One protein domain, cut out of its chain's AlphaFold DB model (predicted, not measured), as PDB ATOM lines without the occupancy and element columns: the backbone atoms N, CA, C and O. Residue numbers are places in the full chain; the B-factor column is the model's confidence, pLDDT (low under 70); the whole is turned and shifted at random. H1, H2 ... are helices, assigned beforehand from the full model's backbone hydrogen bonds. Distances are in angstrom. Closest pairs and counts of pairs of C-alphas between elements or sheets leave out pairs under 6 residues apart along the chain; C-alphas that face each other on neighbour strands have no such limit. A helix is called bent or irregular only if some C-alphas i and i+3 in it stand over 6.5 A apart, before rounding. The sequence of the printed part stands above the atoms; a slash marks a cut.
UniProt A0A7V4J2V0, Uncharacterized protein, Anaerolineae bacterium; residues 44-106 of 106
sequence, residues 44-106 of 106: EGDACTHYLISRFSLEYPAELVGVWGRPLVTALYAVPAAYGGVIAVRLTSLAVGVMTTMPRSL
ATOM      1  N   GLU A  44     -47.707 -11.292  35.615       90.62
ATOM      2  CA  GLU A  44     -49.117 -11.575  35.877       90.62
ATOM      3  C   GLU A  44     -49.861 -10.274  36.265       90.62
ATOM      4  O   GLU A  44     -49.237  -9.288  36.667       90.62
ATOM      5  N   GLY A  45     -51.180 -10.228  36.043       93.31
ATOM      6  CA  GLY A  45     -51.974  -8.999  36.143       93.31
ATOM      7  C   GLY A  45     -51.887  -8.312  37.509       93.31
ATOM      8  O   GLY A  45     -51.706  -7.092  37.568       93.31
ATOM      9  N   ASP A  46     -51.942  -9.077  38.598       93.19
ATOM     10  CA  ASP A  46     -51.791  -8.554  39.958       93.19
ATOM     11  C   ASP A  46     -50.362  -8.037  40.203       93.19
ATOM     12  O   ASP A  46     -50.162  -6.908  40.661       93.19
ATOM     13  N   ALA A  47     -49.348  -8.800  39.781       93.06
ATOM     14  CA  ALA A  47     -47.946  -8.385  39.883       93.06
ATOM     15  C   ALA A  47     -47.643  -7.096  39.093       93.06
ATOM     16  O   ALA A  47     -46.878  -6.244  39.554       93.06
ATOM     17  N   CYS A  48     -48.241  -6.937  37.910       95.31
ATOM     18  CA  CYS A  48     -48.118  -5.731  37.094       95.31
ATOM     19  C   CYS A  48     -48.765  -4.525  37.791       95.31
ATOM     20  O   CYS A  48     -48.132  -3.476  37.927       95.31
ATOM     21  N   THR A  49     -49.988  -4.699  38.301       95.19
ATOM     22  CA  THR A  49     -50.724  -3.670  39.051       95.19
ATOM     23  C   THR A  49     -49.909  -3.171  40.240       95.19
ATOM     24  O   THR A  49     -49.624  -1.980  40.353       95.19
ATOM     25  N   HIS A  50     -49.444  -4.083  41.093       96.12
ATOM     26  CA  HIS A  50     -48.684  -3.722  42.285       96.12
ATOM     27  C   HIS A  50     -47.308  -3.121  41.971       96.12
ATOM     28  O   HIS A  50     -46.844  -2.244  42.709       96.12
ATOM     29  N   TYR A  51     -46.673  -3.521  40.866       96.25
ATOM     30  CA  TYR A  51     -45.461  -2.865  40.380       96.25
ATOM     31  C   TYR A  51     -45.720  -1.402  40.000       96.25
ATOM     32  O   TYR A  51     -44.961  -0.532  40.422       96.25
ATOM     33  N   LEU A  52     -46.786  -1.120  39.244       96.44
ATOM     34  CA  LEU A  52     -47.126   0.241  38.814       96.44
ATOM     35  C   LEU A  52     -47.508   1.132  40.000       96.44
ATOM     36  O   LEU A  52     -46.941   2.215  40.137       96.44
ATOM     37  N   ILE A  53     -48.377   0.650  40.895       97.19
ATOM     38  CA  ILE A  53     -48.749   1.353  42.135       97.19
ATOM     39  C   ILE A  53     -47.484   1.708  42.929       97.19
ATOM     40  O   ILE A  53     -47.276   2.861  43.296       97.19
ATOM     41  N   SER A  54     -46.584   0.741  43.142       97.38
ATOM     42  CA  SER A  54     -45.339   0.980  43.887       97.38
ATOM     43  C   SER A  54     -44.433   1.984  43.173       97.38
ATOM     44  O   SER A  54     -43.968   2.937  43.796       97.38
ATOM     45  N   ARG A  55     -44.230   1.820  41.859       97.31
ATOM     46  CA  ARG A  55     -43.370   2.680  41.030       97.31
ATOM     47  C   ARG A  55     -43.781   4.148  41.086       97.31
ATOM     48  O   ARG A  55     -42.904   5.007  41.102       97.31
ATOM     49  N   PHE A  56     -45.082   4.420  41.107       97.12
ATOM     50  CA  PHE A  56     -45.628   5.773  41.057       97.12
ATOM     51  C   PHE A  56     -46.022   6.336  42.427       97.12
ATOM     52  O   PHE A  56     -46.244   7.535  42.540       97.12
ATOM     53  N   SER A  57     -46.031   5.526  43.491       97.06
ATOM     54  CA  SER A  57     -46.439   5.958  44.838       97.06
ATOM     55  C   SER A  57     -45.612   7.101  45.443       97.06
ATOM     56  O   SER A  57     -46.112   7.816  46.308       97.06
ATOM     57  N   LEU A  58     -44.367   7.306  44.995       96.25
ATOM     58  CA  LEU A  58     -43.544   8.443  45.428       96.25
ATOM     59  C   LEU A  58     -44.016   9.773  44.819       96.25
ATOM     60  O   LEU A  58     -43.899  10.812  45.460       96.25
ATOM     61  N   GLU A  59     -44.545   9.738  43.595       97.50
ATOM     62  CA  GLU A  59     -45.094  10.904  42.888       97.50
ATOM     63  C   GLU A  59     -46.575  11.113  43.230       97.50
ATOM     64  O   GLU A  59     -47.029  12.243  43.400       97.50
ATOM     65  N   TYR A  60     -47.309  10.013  43.422       96.00
ATOM     66  CA  TYR A  60     -48.730   9.990  43.758       96.00
ATOM     67  C   TYR A  60     -48.955   9.236  45.081       96.00
ATOM     68  O   TYR A  60     -49.370   8.076  45.072       96.00
ATOM     69  N   PRO A  61     -48.742   9.875  46.250       94.81
ATOM     70  CA  PRO A  61     -48.870   9.216  47.556       94.81
ATOM     71  C   PRO A  61     -50.252   8.617  47.844       94.81
ATOM     72  O   PRO A  61     -50.372   7.734  48.691       94.81
ATOM     73  N   ALA A  62     -51.295   9.062  47.135       94.25
ATOM     74  CA  ALA A  62     -52.632   8.475  47.210       94.25
ATOM     75  C   ALA A  62     -52.636   6.969  46.878       94.25
ATOM     76  O   ALA A  62     -53.438   6.225  47.437       94.25
ATOM     77  N   GLU A  63     -51.691   6.496  46.061       93.88
ATOM     78  CA  GLU A  63     -51.510   5.077  45.731       93.88
ATOM     79  C   GLU A  63     -51.125   4.212  46.945       93.88
ATOM     80  O   GLU A  63     -51.341   3.000  46.946       93.88
ATOM     81  N   LEU A  64     -50.595   4.807  48.024       94.38
ATOM     82  CA  LEU A  64     -50.317   4.083  49.270       94.38
ATOM     83  C   LEU A  64     -51.597   3.699  50.019       94.38
ATOM     84  O   LEU A  64     -51.609   2.685  50.712       94.38
ATOM     85  N   VAL A  65     -52.648   4.510  49.891       92.19
ATOM     86  CA  VAL A  65     -53.917   4.379  50.630       92.19
ATOM     87  C   VAL A  65     -55.109   4.066  49.724       92.19
ATOM     88  O   VAL A  65     -56.245   4.008  50.194       92.19
ATOM     89  N   GLY A  66     -54.870   3.872  48.425       89.19
ATOM     90  CA  GLY A  66     -55.890   3.444  47.477       89.19
ATOM     91  C   GLY A  66     -56.457   2.069  47.836       89.19
ATOM     92  O   GLY A  66     -55.844   1.303  48.573       89.19
ATOM     93  N   VAL A  67     -57.612   1.709  47.273       92.56
ATOM     94  CA  VAL A  67     -58.271   0.413  47.551       92.56
ATOM     95  C   VAL A  67     -57.395  -0.801  47.199       92.56
ATOM     96  O   VAL A  67     -57.483  -1.844  47.841       92.56
ATOM     97  N   TRP A  68     -56.511  -0.640  46.210       91.69
ATOM     98  CA  TRP A  68     -55.497  -1.623  45.810       91.69
ATOM     99  C   TRP A  68     -54.106  -1.314  46.390       91.69
ATOM    100  O   TRP A  68     -53.172  -2.103  46.249       91.69
ATOM    101  N   GLY A  69     -53.969  -0.171  47.063       84.62
ATOM    102  CA  GLY A  69     -52.783   0.232  47.800       84.62
ATOM    103  C   GLY A  69     -52.696  -0.541  49.110       84.62
ATOM    104  O   GLY A  69     -53.613  -0.542  49.926       84.62
ATOM    105  N   ARG A  70     -51.583  -1.241  49.325       90.81
ATOM    106  CA  ARG A  70     -51.289  -1.939  50.581       90.81
ATOM    107  C   ARG A  70     -50.160  -1.158  51.247       90.81
ATOM    108  O   ARG A  70     -49.015  -1.429  50.895       90.81
ATOM    109  N   PRO A  71     -50.423  -0.223  52.182       93.44
ATOM    110  CA  PRO A  71     -49.475   0.839  52.536       93.44
ATOM    111  C   PRO A  71     -48.054   0.344  52.814       93.44
ATOM    112  O   PRO A  71     -47.094   0.851  52.244       93.44
ATOM    113  N   LEU A  72     -47.924  -0.707  53.629       94.12
ATOM    114  CA  LEU A  72     -46.630  -1.293  53.975       94.12
ATOM    115  C   LEU A  72     -45.938  -1.957  52.776       94.12
ATOM    116  O   LEU A  72     -44.741  -1.780  52.580       94.12
ATOM    117  N   VAL A  73     -46.687  -2.727  51.985       93.81
ATOM    118  CA  VAL A  73     -46.149  -3.453  50.828       93.81
ATOM    119  C   VAL A  73     -45.764  -2.453  49.743       93.81
ATOM    120  O   VAL A  73     -44.621  -2.440  49.306       93.81
ATOM    121  N   THR A  74     -46.674  -1.554  49.369       96.62
ATOM    122  CA  THR A  74     -46.414  -0.508  48.378       96.62
ATOM    123  C   THR A  74     -45.202   0.338  48.773       96.62
ATOM    124  O   THR A  74     -44.313   0.537  47.949       96.62
ATOM    125  N   ALA A  75     -45.098   0.765  50.038       96.56
ATOM    126  CA  ALA A  75     -43.952   1.539  50.514       96.56
ATOM    127  C   ALA A  75     -42.631   0.752  50.447       96.56
ATOM    128  O   ALA A  75     -41.620   1.298  50.009       96.56
ATOM    129  N   LEU A  76     -42.636  -0.531  50.829       97.44
ATOM    130  CA  LEU A  76     -41.452  -1.397  50.759       97.44
ATOM    131  C   LEU A  76     -40.908  -1.512  49.328       97.44
ATOM    132  O   LEU A  76     -39.695  -1.534  49.122       97.44
ATOM    133  N   TYR A  77     -41.804  -1.561  48.340       97.88
ATOM    134  CA  TYR A  77     -41.439  -1.698  46.933       97.88
ATOM    135  C   TYR A  77     -41.299  -0.364  46.185       97.88
ATOM    136  O   TYR A  77     -40.846  -0.374  45.041       97.88
ATOM    137  N   ALA A  78     -41.624   0.778  46.797       97.69
ATOM    138  CA  ALA A  78     -41.668   2.073  46.116       97.69
ATOM    139  C   ALA A  78     -40.317   2.478  45.505       97.69
ATOM    140  O   ALA A  78     -40.208   2.719  44.303       97.69
ATOM    141  N   VAL A  79     -39.256   2.476  46.318       98.00
ATOM    142  CA  VAL A  79     -37.892   2.814  45.881       98.00
ATOM    143  C   VAL A  79     -37.351   1.830  44.831       98.00
ATOM    144  O   VAL A  79     -36.925   2.291  43.765       98.00
ATOM    145  N   PRO A  80     -37.366   0.494  45.044       97.94
ATOM    146  CA  PRO A  80     -36.865  -0.430  44.030       97.94
ATOM    147  C   PRO A  80     -37.683  -0.372  42.731       97.94
ATOM    148  O   PRO A  80     -37.097  -0.470  41.656       97.94
ATOM    149  N   ALA A  81     -39.000  -0.145  42.790       97.56
ATOM    150  CA  ALA A  81     -39.837  -0.024  41.596       97.56
ATOM    151  C   ALA A  81     -39.582   1.274  40.809       97.56
ATOM    152  O   ALA A  81     -39.535   1.237  39.574       97.56
ATOM    153  N   ALA A  82     -39.391   2.403  41.501       97.69
ATOM    154  CA  ALA A  82     -39.133   3.705  40.888       97.69
ATOM    155  C   ALA A  82     -37.786   3.738  40.149       97.69
ATOM    156  O   ALA A  82     -37.733   4.123  38.978       97.69
ATOM    157  N   TYR A  83     -36.714   3.268  40.793       97.88
ATOM    158  CA  TYR A  83     -35.345   3.461  40.293       97.88
ATOM    159  C   TYR A  83     -34.693   2.204  39.708       97.88
ATOM    160  O   TYR A  83     -33.838   2.311  38.835       97.88
ATOM    161  N   GLY A  84     -35.086   1.013  40.161       95.75
ATOM    162  CA  GLY A  84     -34.474  -0.257  39.750       95.75
ATOM    163  C   GLY A  84     -35.370  -1.149  38.885       95.75
ATOM    164  O   GLY A  84     -34.958  -2.232  38.460       95.75
ATOM    165  N   GLY A  85     -36.600  -0.702  38.622       94.94
ATOM    166  CA  GLY A  85     -37.570  -1.399  37.791       94.94
ATOM    167  C   GLY A  85     -37.921  -2.802  38.297       94.94
ATOM    168  O   GLY A  85     -37.793  -3.133  39.476       94.94
ATOM    169  N   VAL A  86     -38.385  -3.651  37.379       94.25
ATOM    170  CA  VAL A  86     -38.900  -4.993  37.704       94.25
ATOM    171  C   VAL A  86     -37.833  -5.884  38.349       94.25
ATOM    172  O   VAL A  86     -38.143  -6.651  39.260       94.25
ATOM    173  N   ILE A  87     -36.575  -5.783  37.910       94.94
ATOM    174  CA  ILE A  87     -35.486  -6.607  38.454       94.94
ATOM    175  C   ILE A  87     -35.250  -6.268  39.927       94.94
ATOM    176  O   ILE A  87     -35.211  -7.178  40.753       94.94
ATOM    177  N   ALA A  88     -35.162  -4.985  40.288       96.50
ATOM    178  CA  ALA A  88     -34.967  -4.597  41.683       96.50
ATOM    179  C   ALA A  88     -36.142  -5.018  42.577       96.50
ATOM    180  O   ALA A  88     -35.927  -5.465  43.702       96.50
ATOM    181  N   VAL A  89     -37.377  -4.959  42.069       96.12
ATOM    182  CA  VAL A  89     -38.562  -5.457  42.788       96.12
ATOM    183  C   VAL A  89     -38.478  -6.967  43.020       96.12
ATOM    184  O   VAL A  89     -38.693  -7.423  44.142       96.12
ATOM    185  N   ARG A  90     -38.079  -7.754  42.012       95.19
ATOM    186  CA  ARG A  90     -37.864  -9.205  42.166       95.19
ATOM    187  C   ARG A  90     -36.790  -9.520  43.209       95.19
ATOM    188  O   ARG A  90     -37.001 -10.385  44.059       95.19
ATOM    189  N   LEU A  91     -35.668  -8.800  43.177       96.94
ATOM    190  CA  LEU A  91     -34.591  -8.958  44.160       96.94
ATOM    191  C   LEU A  91     -35.037  -8.556  45.571       96.94
ATOM    192  O   LEU A  91     -34.656  -9.210  46.536       96.94
ATOM    193  N   THR A  92     -35.895  -7.542  45.690       97.38
ATOM    194  CA  THR A  92     -36.493  -7.137  46.971       97.38
ATOM    195  C   THR A  92     -37.364  -8.257  47.539       97.38
ATOM    196  O   THR A  92     -37.189  -8.634  48.694       97.38
ATOM    197  N   SER A  93     -38.237  -8.867  46.727       95.88
ATOM    198  CA  SER A  93     -39.041 -10.022  47.155       95.88
ATOM    199  C   SER A  93     -38.174 -11.201  47.592       95.88
ATOM    200  O   SER A  93     -38.458 -11.833  48.610       95.88
ATOM    201  N   LEU A  94     -37.093 -11.478  46.856       97.00
ATOM    202  CA  LEU A  94     -36.145 -12.522  47.225       97.00
ATOM    203  C   LEU A  94     -35.468 -12.218  48.570       97.00
ATOM    204  O   LEU A  94     -35.398 -13.100  49.425       97.00
ATOM    205  N   ALA A  95     -35.018 -10.980  48.782       96.69
ATOM    206  CA  ALA A  95     -34.405 -10.557  50.038       96.69
ATOM    207  C   ALA A  95     -35.371 -10.723  51.220       96.69
ATOM    208  O   ALA A  95     -35.001 -11.321  52.227       96.69
ATOM    209  N   VAL A  96     -36.628 -10.290  51.078       96.31
ATOM    210  CA  VAL A  96     -37.669 -10.471  52.106       96.31
ATOM    211  C   VAL A  96     -37.901 -11.956  52.407       96.31
ATOM    212  O   VAL A  96     -37.980 -12.346  53.575       96.31
ATOM    213  N   GLY A  97     -37.956 -12.810  51.382       95.31
ATOM    214  CA  GLY A  97     -38.099 -14.260  51.550       95.31
ATOM    215  C   GLY A  97     -36.928 -14.895  52.309       95.31
ATOM    216  O   GLY A  97     -37.129 -15.678  53.235       95.31
ATOM    217  N   VAL A  98     -35.692 -14.511  51.981       95.25
ATOM    218  CA  VAL A  98     -34.496 -14.989  52.696       95.25
ATOM    219  C   VAL A  98     -34.476 -14.478  54.140       95.25
ATOM    220  O   VAL A  98     -34.228 -15.249  55.063       95.25
ATOM    221  N   MET A  99     -34.789 -13.200  54.366       93.88
ATOM    222  CA  MET A  99     -34.803 -12.602  55.707       93.88
ATOM    223  C   MET A  99     -35.846 -13.238  56.629       93.88
ATOM    224  O   MET A  99     -35.586 -13.431  57.814       93.88
ATOM    225  N   THR A 100     -37.025 -13.569  56.103       91.81
ATOM    226  CA  THR A 100     -38.110 -14.181  56.888       91.81
ATOM    227  C   THR A 100     -37.848 -15.644  57.234       91.81
ATOM    228  O   THR A 100     -38.342 -16.122  58.253       91.81
ATOM    229  N   THR A 101     -37.048 -16.343  56.428       89.56
ATOM    230  CA  THR A 101     -36.711 -17.764  56.620       89.56
ATOM    231  C   THR A 101     -35.372 -17.991  57.322       89.56
ATOM    232  O   THR A 101     -35.051 -19.125  57.680       89.56
ATOM    233  N   MET A 102     -34.587 -16.935  57.547       86.81
ATOM    234  CA  MET A 102     -33.272 -17.042  58.167       86.81
ATOM    235  C   MET A 102     -33.381 -17.615  59.595       86.81
ATOM    236  O   MET A 102     -34.101 -17.052  60.427       86.81
ATOM    237  N   PRO A 103     -32.665 -18.712  59.916       82.06
ATOM    238  CA  PRO A 103     -32.737 -19.322  61.238       82.06
ATOM    239  C   PRO A 103     -32.212 -18.347  62.299       82.06
ATOM    240  O   PRO A 103     -31.067 -17.885  62.231       82.06
ATOM    241  N   ARG A 104     -33.056 -18.031  63.286       82.19
ATOM    242  CA  ARG A 104     -32.673 -17.210  64.439       82.19
ATOM    243  C   ARG A 104     -31.900 -18.077  65.424       82.19
ATOM    244  O   ARG A 104     -32.394 -19.115  65.848       82.19
ATOM    245  N   SER A 105     -30.697 -17.649  65.789       66.00
ATOM    246  CA  SER A 105     -30.008 -18.183  66.960       66.00
ATOM    247  C   SER A 105     -30.665 -17.594  68.206       66.00
ATOM    248  O   SER A 105     -30.380 -16.444  68.539       66.00
ATOM    249  N   LEU A 106     -31.583 -18.345  68.813       53.59
ATOM    250  CA  LEU A 106     -32.027 -18.153  70.194       53.59
ATOM    251  C   LEU A 106     -31.251 -19.113  71.095       53.59
ATOM    252  O   LEU A 106     -31.038 -20.263  70.648       53.59
TER     253      LEU A 106
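Overview. This is residues 44 to 106 of the 106 residues of an uncharacterized protein of Anaerolineae bacterium (UniProt A0A7V4J2V0). A long helix, H3, is sharply bent into a V whose arms, H3a and H3b, run opposite ways; H1 packs crosswise on H3a, and the short H2 packs on the last residues of H1. The far end of H3b and the tail after it, residues 97 to 106, stick out from this small body. The printed part has 63 residues with three named helices, in the order H1, H2, H3, and no named strand; its class is all helix. It is only just loose, close to compact, with a radius of gyration of the C-alphas of 12.8 A, and elongated, spanning 41 by 22 by 21 A.

Along the chain. Begin with H3, residues 71 to 101, assigned as one helix by its hydrogen bonds but bent: C-alphas 83 and 86 are 9.5 A apart. Find C-alpha 71 at (-49.475, 0.839, 52.536); from there arm H3a runs 18.9 A to C-alpha 83, and is itself irregular, with C-alphas 76 and 79 7.4 A apart. Arm H3b, residues 86 to 101, covers 22.9 A and ends at C-alpha 101, (-36.711, -17.764, 56.620). Go back to C-alpha 45 at (-51.974, -8.999, 36.143), where H1 begins; it runs 16.8 A to residue 56. H2 is residues 61 to 64.

Arrangement. Look first at the bend: residues 77 to 81 of H3a touch residues 88 to 92 of H3b, the closest C-alphas being those of Pro 80 and Ala 88, 5.1 A apart. The arms stand at a steep tilt of 45 degrees and run opposite ways. H1 touches H3a, about perpendicular at 74 degrees; the closest C-alphas, those of Arg 55 and Ala 82, are 4.4 A apart. H1 is close to but not clearly touching H3b, with the C-alphas of Tyr 51 and Val 86 7.4 A apart. H1 touches H2 with residues 53 to 56 alone, the closest C-alphas being those of Ile 53 and Glu 63, 5.9 A apart. H2 and H3a only just touch, with 3 pairs of C-alphas within 8 A, the closest those of Leu 64 and Pro 71, 4.7 A apart. H2 and H3b are apart. In H1 and H3b every O i to N i+4 pair is within hydrogen-bond range, in H3a 7 of 9; H2 is too short for such a pair.

Size, cuts and confidence. The two C-alphas farthest apart are those of Tyr 60 and Leu 106, 42.1 A. Residues 97 to 106, of which 97 to 101 belong to H3, stand free; without them the body spans 25 by 21 by 16 A. The link from H1 to H2 is tight and that from H2 to H3 short. The printed part has no cut and ends at the chain's last residue. Mean pLDDT of the printed part is 93.4; residues 105 to 106 are under 70.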